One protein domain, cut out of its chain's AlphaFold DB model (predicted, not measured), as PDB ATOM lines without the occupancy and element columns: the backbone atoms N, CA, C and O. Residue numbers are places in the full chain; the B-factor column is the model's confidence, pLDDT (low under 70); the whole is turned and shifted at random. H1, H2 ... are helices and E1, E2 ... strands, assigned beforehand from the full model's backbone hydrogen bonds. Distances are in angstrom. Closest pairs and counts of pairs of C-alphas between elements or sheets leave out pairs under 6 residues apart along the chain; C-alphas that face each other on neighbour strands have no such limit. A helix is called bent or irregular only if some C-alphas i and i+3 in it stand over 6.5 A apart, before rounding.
ATOM      1  N   ALA A  85       9.599 -57.750 -24.438       92.56
ATOM      2  CA  ALA A  85      10.885 -58.153 -24.993       92.56
ATOM      3  C   ALA A  85      11.006 -57.733 -26.461       92.56
ATOM      4  O   ALA A  85      12.044 -57.195 -26.850       92.56
ATOM      5  N   GLU A  86       9.942 -57.920 -27.242       92.50
ATOM      6  CA  GLU A  86       9.858 -57.425 -28.618       92.50
ATOM      7  C   GLU A  86       9.945 -55.896 -28.649       92.50
ATOM      8  O   GLU A  86      10.813 -55.340 -29.321       92.50
ATOM      9  N   TYR A  87       9.152 -55.212 -27.820       91.62
ATOM     10  CA  TYR A  87       9.182 -53.753 -27.720       91.62
ATOM     11  C   TYR A  87      10.569 -53.218 -27.331       91.62
ATOM     12  O   TYR A  87      11.036 -52.213 -27.871       91.62
ATOM     13  N   ARG A  88      11.260 -53.877 -26.387       94.31
ATOM     14  CA  ARG A  88      12.635 -53.513 -26.011       94.31
ATOM     15  C   ARG A  88      13.586 -53.668 -27.195       94.31
ATOM     16  O   ARG A  88      14.386 -52.765 -27.424       94.31
ATOM     17  N   ALA A  89      13.497 -54.774 -27.932       95.38
ATOM     18  CA  ALA A  89      14.335 -55.007 -29.102       95.38
ATOM     19  C   ALA A  89      14.098 -53.945 -30.188       95.38
ATOM     20  O   ALA A  89      15.055 -53.438 -30.767       95.38
ATOM     21  N   GLU A  90      12.847 -53.543 -30.421       92.81
ATOM     22  CA  GLU A  90      12.516 -52.455 -31.348       92.81
ATOM     23  C   GLU A  90      13.080 -51.104 -30.892       92.81
ATOM     24  O   GLU A  90      13.690 -50.393 -31.691       92.81
ATOM     25  N   ALA A  91      12.937 -50.770 -29.606       94.44
ATOM     26  CA  ALA A  91      13.505 -49.548 -29.039       94.44
ATOM     27  C   ALA A  91      15.039 -49.530 -29.137       94.44
ATOM     28  O   ALA A  91      15.643 -48.487 -29.349       94.44
ATOM     29  N   GLU A  92      15.711 -50.672 -29.007       95.81
ATOM     30  CA  GLU A  92      17.165 -50.740 -29.178       95.81
ATOM     31  C   GLU A  92      17.605 -50.408 -30.613       95.81
ATOM     32  O   GLU A  92      18.639 -49.761 -30.801       95.81
ATOM     33  N   LEU A  93      16.816 -50.793 -31.623       95.94
ATOM     34  CA  LEU A  93      17.145 -50.570 -33.037       95.94
ATOM     35  C   LEU A  93      17.195 -49.088 -33.423       95.94
ATOM     36  O   LEU A  93      17.954 -48.725 -34.326       95.94
ATOM     37  N   ASP A  94      16.423 -48.230 -32.757       94.62
ATOM     38  CA  ASP A  94      16.404 -46.788 -33.020       94.62
ATOM     39  C   ASP A  94      17.152 -45.951 -31.966       94.62
ATOM     40  O   ASP A  94      17.096 -44.716 -31.982       94.62
ATOM     41  N   GLY A  95      17.908 -46.614 -31.083       96.19
ATOM     42  CA  GLY A  95      18.680 -45.959 -30.028       96.19
ATOM     43  C   GLY A  95      17.810 -45.421 -28.894       96.19
ATOM     44  O   GLY A  95      18.142 -44.400 -28.290       96.19
ATOM     45  N   PHE A  96      16.700 -46.095 -28.603       96.56
ATOM     46  CA  PHE A  96      15.686 -45.710 -27.625       96.56
ATOM     47  C   PHE A  96      15.062 -44.349 -27.951       96.56
ATOM     48  O   PHE A  96      14.796 -43.532 -27.063       96.56
ATOM     49  N   GLY A  97      14.870 -44.088 -29.242       96.00
ATOM     50  CA  GLY A  97      14.399 -42.825 -29.794       96.00
ATOM     51  C   GLY A  97      15.456 -41.718 -29.868       96.00
ATOM     52  O   GLY A  97      15.164 -40.651 -30.414       96.00
ATOM     53  N   ILE A  98      16.676 -41.914 -29.355       97.81
ATOM     54  CA  ILE A  98      17.747 -40.908 -29.396       97.81
ATOM     55  C   ILE A  98      18.493 -41.015 -30.724       97.81
ATOM     56  O   ILE A  98      19.384 -41.841 -30.902       97.81
ATOM     57  N   ALA A  99      18.205 -40.104 -31.647       97.81
ATOM     58  CA  ALA A  99      18.870 -40.105 -32.942       97.81
ATOM     59  C   ALA A  99      20.225 -39.391 -32.935       97.81
ATOM     60  O   ALA A  99      21.104 -39.729 -33.730       97.81
ATOM     61  N   ALA A 100      20.404 -38.375 -32.085       97.69
ATOM     62  CA  ALA A 100      21.695 -37.720 -31.914       97.69
ATOM     63  C   ALA A 100      21.804 -36.972 -30.584       97.69
ATOM     64  O   ALA A 100      20.864 -36.316 -30.137       97.69
ATOM     65  N   VAL A 101      23.018 -36.966 -30.033       98.00
ATOM     66  CA  VAL A 101      23.423 -36.106 -28.918       98.00
ATOM     67  C   VAL A 101      24.689 -35.372 -29.331       98.00
ATOM     68  O   VAL A 101      25.675 -36.003 -29.713       98.00
ATOM     69  N   ARG A 102      24.669 -34.038 -29.320       97.75
ATOM     70  CA  ARG A 102      25.795 -33.221 -29.798       97.75
ATOM     71  C   ARG A 102      26.026 -32.007 -28.914       97.75
ATOM     72  O   ARG A 102      25.086 -31.426 -28.382       97.75
ATOM     73  N   ARG A 103      27.286 -31.581 -28.835       97.88
ATOM     74  CA  ARG A 103      27.660 -30.232 -28.399       97.88
ATOM     75  C   ARG A 103      28.006 -29.402 -29.623       97.88
ATOM     76  O   ARG A 103      28.848 -29.795 -30.425       97.88
ATOM     77  N   LEU A 104      27.323 -28.280 -29.774       97.69
ATOM     78  CA  LEU A 104      27.511 -27.316 -30.848       97.69
ATOM     79  C   LEU A 104      28.431 -26.179 -30.374       97.69
ATOM     80  O   LEU A 104      28.714 -26.036 -29.180       97.69
ATOM     81  N   ALA A 105      28.898 -25.360 -31.320       97.38
ATOM     82  CA  ALA A 105      29.670 -24.160 -31.011       97.38
ATOM     83  C   ALA A 105      28.905 -23.244 -30.037       97.38
ATOM     84  O   ALA A 105      27.679 -23.156 -30.093       97.38
ATOM     85  N   GLY A 106      29.633 -22.579 -29.135       97.31
ATOM     86  CA  GLY A 106      29.024 -21.772 -28.072       97.31
ATOM     87  C   GLY A 106      28.463 -22.588 -26.902       97.31
ATOM     88  O   GLY A 106      27.619 -22.080 -26.178       97.31
ATOM     89  N   ASN A 107      28.913 -23.839 -26.725       97.75
ATOM     90  CA  ASN A 107      28.511 -24.732 -25.629       97.75
ATOM     91  C   ASN A 107      26.990 -24.984 -25.564       97.75
ATOM     92  O   ASN A 107      26.394 -25.057 -24.491       97.75
ATOM     93  N   ILE A 108      26.370 -25.151 -26.735       98.38
ATOM     94  CA  ILE A 108      24.946 -25.477 -26.873       98.38
ATOM     95  C   ILE A 108      24.797 -26.995 -27.023       98.38
ATOM     96  O   ILE A 108      25.381 -27.597 -27.923       98.38
ATOM     97  N   GLY A 109      24.014 -27.628 -26.157       98.44
ATOM     98  CA  GLY A 109      23.622 -29.027 -26.273       98.44
ATOM     99  C   GLY A 109      22.484 -29.206 -27.265       98.44
ATOM    100  O   GLY A 109      21.557 -28.401 -27.308       98.44
ATOM    101  N   LEU A 110      22.536 -30.278 -28.046       98.25
ATOM    102  CA  LEU A 110      21.446 -30.720 -28.906       98.25
ATOM    103  C   LEU A 110      21.128 -32.185 -28.619       98.25
ATOM    104  O   LEU A 110      22.016 -33.035 -28.717       98.25
ATOM    105  N   LEU A 111      19.855 -32.456 -28.350       98.31
ATOM    106  CA  LEU A 111      19.255 -33.784 -28.279       98.31
ATOM    107  C   LEU A 111      18.207 -33.911 -29.399       98.31
ATOM    108  O   LEU A 111      17.174 -33.251 -29.338       98.31
ATOM    109  N   ASP A 112      18.482 -34.719 -30.429       98.12
ATOM    110  CA  ASP A 112      17.514 -35.111 -31.475       98.12
ATOM    111  C   ASP A 112      16.794 -36.373 -30.995       98.12
ATOM    112  O   ASP A 112      17.407 -37.444 -30.929       98.12
ATOM    113  N   LEU A 113      15.524 -36.224 -30.611       96.88
ATOM    114  CA  LEU A 113      14.697 -37.292 -30.055       96.88
ATOM    115  C   LEU A 113      13.535 -37.572 -31.013       96.88
ATOM    116  O   LEU A 113      12.707 -36.696 -31.258       96.88
ATOM    117  N   ARG A 114      13.449 -38.795 -31.539       95.69
ATOM    118  CA  ARG A 114      12.499 -39.200 -32.593       95.69
ATOM    119  C   ARG A 114      11.354 -40.085 -32.109       95.69
ATOM    120  O   ARG A 114      10.334 -40.159 -32.789       95.69
ATOM    121  N   ALA A 115      11.492 -40.679 -30.933       94.00
ATOM    122  CA  ALA A 115      10.437 -41.419 -30.259       94.00
ATOM    123  C   ALA A 115      10.565 -41.249 -28.742       94.00
ATOM    124  O   ALA A 115      11.648 -40.961 -28.226       94.00
ATOM    125  N   MET A 116       9.457 -41.404 -28.024       91.81
ATOM    126  CA  MET A 116       9.424 -41.424 -26.561       91.81
ATOM    127  C   MET A 116       9.031 -42.816 -26.069       91.81
ATOM    128  O   MET A 116       7.891 -43.058 -25.684       91.81
ATOM    129  N   HIS A 117       9.980 -43.752 -26.088       93.12
ATOM    130  CA  HIS A 117       9.730 -45.103 -25.589       93.12
ATOM    131  C   HIS A 117       9.410 -45.122 -24.091       93.12
ATOM    132  O   HIS A 117       9.678 -44.160 -23.364       93.12
ATOM    133  N   MET A 118       8.864 -46.244 -23.618       91.06
ATOM    134  CA  MET A 118       8.570 -46.469 -22.204       91.06
ATOM    135  C   MET A 118       9.773 -46.133 -21.320       91.06
ATOM    136  O   MET A 118      10.878 -46.650 -21.512       91.06
ATOM    137  N   ALA A 119       9.545 -45.311 -20.296       89.56
ATOM    138  CA  ALA A 119      10.600 -44.859 -19.391       89.56
ATOM    139  C   ALA A 119      11.359 -46.013 -18.706       89.56
ATOM    140  O   ALA A 119      12.557 -45.888 -18.454       89.56
ATOM    141  N   ALA A 120      10.687 -47.139 -18.435       90.31
ATOM    142  CA  ALA A 120      11.305 -48.336 -17.860       90.31
ATOM    143  C   ALA A 120      12.368 -48.977 -18.775       90.31
ATOM    144  O   ALA A 120      13.267 -49.655 -18.286       90.31
ATOM    145  N   ILE A 121      12.279 -48.743 -20.086       92.25
ATOM    146  CA  ILE A 121      13.170 -49.313 -21.101       92.25
ATOM    147  C   ILE A 121      14.199 -48.271 -21.550       92.25
ATOM    148  O   ILE A 121      15.398 -48.525 -21.498       92.25
ATOM    149  N   ALA A 122      13.751 -47.070 -21.917       94.44
ATOM    150  CA  ALA A 122      14.614 -46.029 -22.480       94.44
ATOM    151  C   ALA A 122      15.327 -45.152 -21.440       94.44
ATOM    152  O   ALA A 122      16.280 -44.444 -21.772       94.44
ATOM    153  N   GLY A 123      14.892 -45.180 -20.176       93.19
ATOM    154  CA  GLY A 123      15.401 -44.311 -19.112       93.19
ATOM    155  C   GLY A 123      16.932 -44.269 -19.002       93.19
ATOM    156  O   GLY A 123      17.494 -43.172 -19.014       93.19
ATOM    157  N   PRO A 124      17.636 -45.419 -18.949       95.06
ATOM    158  CA  PRO A 124      19.098 -45.441 -18.892       95.06
ATOM    159  C   PRO A 124      19.778 -44.752 -20.086       95.06
ATOM    160  O   PRO A 124      20.749 -44.017 -19.897       95.06
ATOM    161  N   ALA A 125      19.253 -44.935 -21.302       95.94
ATOM    162  CA  ALA A 125      19.791 -44.309 -22.508       95.94
ATOM    163  C   ALA A 125      19.572 -42.787 -22.501       95.94
ATOM    164  O   ALA A 125      20.502 -42.026 -22.784       95.94
ATOM    165  N   ILE A 126      18.384 -42.331 -22.085       95.56
ATOM    166  CA  ILE A 126      18.086 -40.901 -21.903       95.56
ATOM    167  C   ILE A 126      19.031 -40.277 -20.868       95.56
ATOM    168  O   ILE A 126      19.580 -39.201 -21.109       95.56
ATOM    169  N   VAL A 127      19.281 -40.946 -19.737       96.38
ATOM    170  CA  VAL A 127      20.231 -40.467 -18.718       96.38
ATOM    171  C   VAL A 127      21.641 -40.339 -19.297       96.38
ATOM    172  O   VAL A 127      22.298 -39.317 -19.091       96.38
ATOM    173  N   ALA A 128      22.107 -41.335 -20.054       96.62
ATOM    174  CA  ALA A 128      23.419 -41.291 -20.695       96.62
ATOM    175  C   ALA A 128      23.537 -40.118 -21.685       96.62
ATOM    176  O   ALA A 128      24.517 -39.369 -21.640       96.62
ATOM    177  N   ALA A 129      22.518 -39.905 -22.521       96.88
ATOM    178  CA  ALA A 129      22.444 -38.766 -23.432       96.88
ATOM    179  C   ALA A 129      22.489 -37.425 -22.686       96.88
ATOM    180  O   ALA A 129      23.285 -36.547 -23.021       96.88
ATOM    181  N   MET A 130      21.685 -37.283 -21.631       96.94
ATOM    182  CA  MET A 130      21.630 -36.063 -20.824       96.94
ATOM    183  C   MET A 130      22.959 -35.780 -20.118       96.94
ATOM    184  O   MET A 130      23.386 -34.628 -20.078       96.94
ATOM    185  N   ASN A 131      23.674 -36.807 -19.649       97.56
ATOM    186  CA  ASN A 131      25.002 -36.643 -19.052       97.56
ATOM    187  C   ASN A 131      26.016 -36.030 -20.033       97.56
ATOM    188  O   ASN A 131      26.832 -35.196 -19.634       97.56
ATOM    189  N   LEU A 132      25.945 -36.369 -21.326       95.69
ATOM    190  CA  LEU A 132      26.837 -35.798 -22.344       95.69
ATOM    191  C   LEU A 132      26.626 -34.291 -22.545       95.69
ATOM    192  O   LEU A 132      27.577 -33.579 -22.876       95.69
ATOM    193  N   VAL A 133      25.411 -33.783 -22.315       97.06
ATOM    194  CA  VAL A 133      25.038 -32.367 -22.499       97.06
ATOM    195  C   VAL A 133      24.796 -31.613 -21.185       97.06
ATOM    196  O   VAL A 133      24.493 -30.424 -21.217       97.06
ATOM    197  N   ALA A 134      25.005 -32.245 -20.029       97.19
ATOM    198  CA  ALA A 134      24.671 -31.681 -18.715       97.19
ATOM    199  C   ALA A 134      25.388 -30.360 -18.374       97.19
ATOM    200  O   ALA A 134      24.873 -29.560 -17.601       97.19
ATOM    201  N   SER A 135      26.573 -30.117 -18.943       97.25
ATOM    202  CA  SER A 135      27.349 -28.883 -18.725       97.25
ATOM    203  C   SER A 135      27.251 -27.872 -19.875       97.25
ATOM    204  O   SER A 135      28.141 -27.039 -20.044       97.25
ATOM    205  N   THR A 136      26.227 -27.990 -20.721       98.06
ATOM    206  CA  THR A 136      25.943 -27.004 -21.776       98.06
ATOM    207  C   THR A 136      25.241 -25.778 -21.194       98.06
ATOM    208  O   THR A 136      24.524 -25.891 -20.202       98.06
ATOM    209  N   ASP A 137      25.457 -24.603 -21.788       98.19
ATOM    210  CA  ASP A 137      24.828 -23.353 -21.330       98.19
ATOM    211  C   ASP A 137      23.365 -23.256 -21.789       98.19
ATOM    212  O   ASP A 137      22.522 -22.646 -21.131       98.19
ATOM    213  N   VAL A 138      23.059 -23.890 -22.924       97.56
ATOM    214  CA  VAL A 138      21.726 -23.979 -23.526       97.56
ATOM    215  C   VAL A 138      21.512 -25.402 -24.016       97.56
ATOM    216  O   VAL A 138      22.403 -25.970 -24.643       97.56
ATOM    217  N   LEU A 139      20.319 -25.950 -23.794       98.00
ATOM    218  CA  LEU A 139      19.906 -27.243 -24.331       98.00
ATOM    219  C   LEU A 139      18.778 -27.058 -25.350       98.00
ATOM    220  O   LEU A 139      17.735 -26.487 -25.038       98.00
ATOM    221  N   ILE A 140      18.983 -27.583 -26.555       98.06
ATOM    222  CA  ILE A 140      17.964 -27.725 -27.592       98.06
ATOM    223  C   ILE A 140      17.500 -29.181 -27.599       98.06
ATOM    224  O   ILE A 140      18.309 -30.090 -27.783       98.06
ATOM    225  N   ILE A 141      16.195 -29.391 -27.444       97.56
ATOM    226  CA  ILE A 141      15.547 -30.687 -27.650       97.56
ATOM    227  C   ILE A 141      14.776 -30.595 -28.971       97.56
ATOM    228  O   ILE A 141      13.809 -29.841 -29.076       97.56
ATOM    229  N   ASP A 142      15.239 -31.303 -29.999       97.62
ATOM    230  CA  ASP A 142      14.626 -31.308 -31.327       97.62
ATOM    231  C   ASP A 142      13.607 -32.443 -31.430       97.62
ATOM    232  O   ASP A 142      13.971 -33.616 -31.473       97.62
ATOM    233  N   LEU A 143      12.327 -32.064 -31.470       97.19
ATOM    234  CA  LEU A 143      11.183 -32.972 -31.582       97.19
ATOM    235  C   LEU A 143      10.477 -32.866 -32.939       97.19
ATOM    236  O   LEU A 143       9.399 -33.423 -33.122       97.19
ATOM    237  N   ARG A 144      11.045 -32.148 -33.918       96.56
ATOM    238  CA  ARG A 144      10.355 -31.862 -35.197       96.56
ATOM    239  C   ARG A 144      10.033 -33.113 -36.016       96.56
ATOM    240  O   ARG A 144       9.218 -33.051 -36.930       96.56
ATOM    241  N   ARG A 145      10.720 -34.219 -35.732       96.38
ATOM    242  CA  ARG A 145      10.516 -35.536 -36.352       96.38
ATOM    243  C   ARG A 145      10.044 -36.578 -35.339       96.38
ATOM    244  O   ARG A 145      10.121 -37.765 -35.629       96.38
ATOM    245  N   ASN A 146       9.615 -36.140 -34.158       94.69
ATOM    246  CA  ASN A 146       9.136 -37.023 -33.111       94.69
ATOM    247  C   ASN A 146       7.654 -37.343 -33.337       94.69
ATOM    248  O   ASN A 146       6.841 -36.429 -33.480       94.69
ATOM    249  N   GLY A 147       7.319 -38.631 -33.394       89.38
ATOM    250  CA  GLY A 147       5.945 -39.112 -33.580       89.38
ATOM    251  C   GLY A 147       5.138 -39.257 -32.285       89.38
ATOM    252  O   GLY A 147       3.984 -39.673 -32.342       89.38
ATOM    253  N   GLY A 148       5.734 -38.936 -31.136       89.56
ATOM    254  CA  GLY A 148       5.206 -39.211 -29.804       89.56
ATOM    255  C   GLY A 148       5.807 -40.483 -29.207       89.56
ATOM    256  O   GLY A 148       6.956 -40.850 -29.477       89.56
ATOM    257  N   GLY A 149       5.027 -41.155 -28.368       86.44
ATOM    258  CA  GLY A 149       5.432 -42.394 -27.729       86.44
ATOM    259  C   GLY A 149       4.502 -42.778 -26.587       86.44
ATOM    260  O   GLY A 149       3.305 -42.502 -26.634       86.44
ATOM    261  N   ASP A 150       5.060 -43.429 -25.575       79.56
ATOM    262  CA  ASP A 150       4.304 -43.941 -24.439       79.56
ATOM    263  C   ASP A 150       3.823 -42.799 -23.510       79.56
ATOM    264  O   ASP A 150       4.652 -42.030 -23.007       79.56
ATOM    265  N   PRO A 151       2.511 -42.683 -23.219       68.25
ATOM    266  CA  PRO A 151       1.974 -41.613 -22.372       68.25
ATOM    267  C   PRO A 151       2.518 -41.613 -20.934       68.25
ATOM    268  O   PRO A 151       2.584 -40.565 -20.284       68.25
ATOM    269  N   ALA A 152       2.925 -42.769 -20.397       67.06
ATOM    270  CA  ALA A 152       3.485 -42.862 -19.050       67.06
ATOM    271  C   ALA A 152       4.905 -42.276 -18.971       67.06
ATOM    272  O   ALA A 152       5.350 -41.876 -17.885       67.06
ATOM    273  N   THR A 153       5.597 -42.143 -20.106       61.78
ATOM    274  CA  THR A 153       6.884 -41.443 -20.199       61.78
ATOM    275  C   THR A 153       6.745 -39.932 -19.947       61.78
ATOM    276  O   THR A 153       7.693 -39.307 -19.465       61.78
ATOM    277  N   GLU A 154       5.565 -39.338 -20.165       49.12
ATOM    278  CA  GLU A 154       5.355 -37.884 -20.079       49.12
ATOM    279  C   GLU A 154       5.116 -37.354 -18.650       49.12
ATOM    280  O   GLU A 154       5.527 -36.239 -18.324       49.12
ATOM    281  N   VAL A 155       4.491 -38.129 -17.751       34.69
ATOM    282  CA  VAL A 155       3.905 -37.556 -16.516       34.69
ATOM    283  C   VAL A 155       4.740 -37.775 -15.243       34.69
ATOM    284  O   VAL A 155       4.665 -36.960 -14.317       34.69
ATOM    285  N   ARG A 156       5.567 -38.830 -15.156       30.02
ATOM    286  CA  ARG A 156       6.158 -39.249 -13.861       30.02
ATOM    287  C   ARG A 156       7.687 -39.190 -13.760       30.02
ATOM    288  O   ARG A 156       8.195 -38.952 -12.664       30.02
ATOM    289  N   SER A 157       8.436 -39.365 -14.851       33.22
ATOM    290  CA  SER A 157       9.907 -39.481 -14.767       33.22
ATOM    291  C   SER A 157      10.624 -38.125 -14.636       33.22
ATOM    292  O   SER A 157      11.618 -38.011 -13.913       33.22
ATOM    293  N   TRP A 158      10.079 -37.065 -15.244       32.59
ATOM    294  CA  TRP A 158      10.695 -35.732 -15.246       32.59
ATOM    295  C   TRP A 158      10.579 -34.993 -13.906       32.59
ATOM    296  O   TRP A 158      11.465 -34.213 -13.554       32.59
ATOM    297  N   ARG A 159       9.531 -35.261 -13.112       31.17
ATOM    298  CA  ARG A 159       9.339 -34.617 -11.796       31.17
ATOM    299  C   ARG A 159      10.309 -35.115 -10.726       31.17
ATOM    300  O   ARG A 159      10.601 -34.365  -9.803       31.17
ATOM    301  N   THR A 160      10.815 -36.342 -10.835       31.61
ATOM    302  CA  THR A 160      11.611 -36.948  -9.751       31.61
ATOM    303  C   THR A 160      13.117 -36.740  -9.930       31.61
ATOM    304  O   THR A 160      13.851 -36.771  -8.949       31.61
ATOM    305  N   THR A 161      13.586 -36.451 -11.151       34.25
ATOM    306  CA  THR A 161      15.033 -36.387 -11.448       34.25
ATOM    307  C   THR A 161      15.549 -34.968 -11.733       34.25
ATOM    308  O   THR A 161      16.741 -34.717 -11.592       34.25
ATOM    309  N   CYS A 162      14.686 -34.002 -12.086       31.11
ATOM    310  CA  CYS A 162      15.126 -32.654 -12.494       31.11
ATOM    311  C   CYS A 162      15.009 -31.547 -11.425       31.11
ATOM    312  O   CYS A 162      15.465 -30.432 -11.668       31.11
ATOM    313  N   VAL A 163      14.455 -31.797 -10.233       29.86
ATOM    314  CA  VAL A 163      14.147 -30.714  -9.262       29.86
ATOM    315  C   VAL A 163      15.340 -30.313  -8.368       29.86
ATOM    316  O   VAL A 163      15.180 -29.631  -7.363       29.86
TER     317      VAL A 163
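AT A GLANCE: This is residues 85 to 163 of the 173 residues of the protein "Peptidase S41-like protein" of Labedaea rhizosphaerae (UniProt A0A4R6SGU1). A small three-stranded sheet has one long helix, H2, packed along one face, while its other face has no named helix on it. H1 lies beyond one end of the sheet and makes one end of the longest axis, with the E1 to E2 turn at the other; the short helices H3 and H4 come back near the first residue of H2. The printed part has 79 residues with four named helices and three strands, in the order H1 E1 E2 H2 E3 H3 H4; the sheet, E1 E2 E3, is mixed, and the class is mixed, helices and strands. It is compact, with a radius of gyration of the C-alphas of 12.7 A, and spans 40 by 27 by 20 A.

HOW THE PARTS SIT: Begin at the inner strand E2, residues 108 to 113. Beside it is E1, residues 98 to 104, an edge strand and its antiparallel hairpin partner; look at N 102 and O 110, 2.9 A apart and within hydrogen-bond range. The other edge strand, E3, residues 138 to 142, is parallel to E2, with N 140 and O 109 2.8 A apart. H2, residues 119 to 133, is on the sheet in two layers, a helix on one face, at a height over the sheet of 10.0 A. It lies over E1 and E2 and runs along the strands, at 12 degrees to E1 on the local plane; the closest C-alphas of H2 and E1 are those of Ala 129 and Val 101, 6.2 A apart. E2, H2 and E3 form a strand-helix-strand unit, two parallel neighbour strands with a helix between, and its crossover is right-handed. H2 is irregular: C-alphas 121 and 124 are 7.4 A apart. H1, residues 85 to 93, only just touches H2, with 3 pairs of C-alphas within 8 A, the closest those of Arg 88 and Ile 121 at 6.5 A; H2 touches H1 with residues 121 to 122 alone. H3, residues 152 to 155, is close to H2 but not clearly touching, its closest C-alphas being Thr 153 and Ala 119, 5.1 A apart. H4, residues 157 to 161, is also close to H2 but not clearly touching, and is apart from E1, E2 and E3. Every O i to N i+4 pair is within hydrogen-bond range in H1, 8 of 11 are in H2, and 0 of 1 in H4, where 0 of 2 O i to N i+3 pairs are; H3 is too short for an i+4 pair.

IN THESE COORDINATES: Find C-alpha 85 at (10.885, -58.153, -24.993); from there H1 runs 12.7 A. E1 is 16.8 A long, E2 16.0 A and E3 12.8 A. H2 runs 19.3 A, from C-alpha 119 at (10.600, -44.859, -19.391). H3 is 5.9 A long, and H4, 6.8 A, ends at C-alpha 161, (15.033, -36.387, -11.448).

THE WHOLE: The C-alphas farthest apart are those of Ala 85 and Gly 106, 40.8 A. The printed part has no cut and no long link. The mean pLDDT of the printed part is 86.4; residues 151 to 163 are under 70.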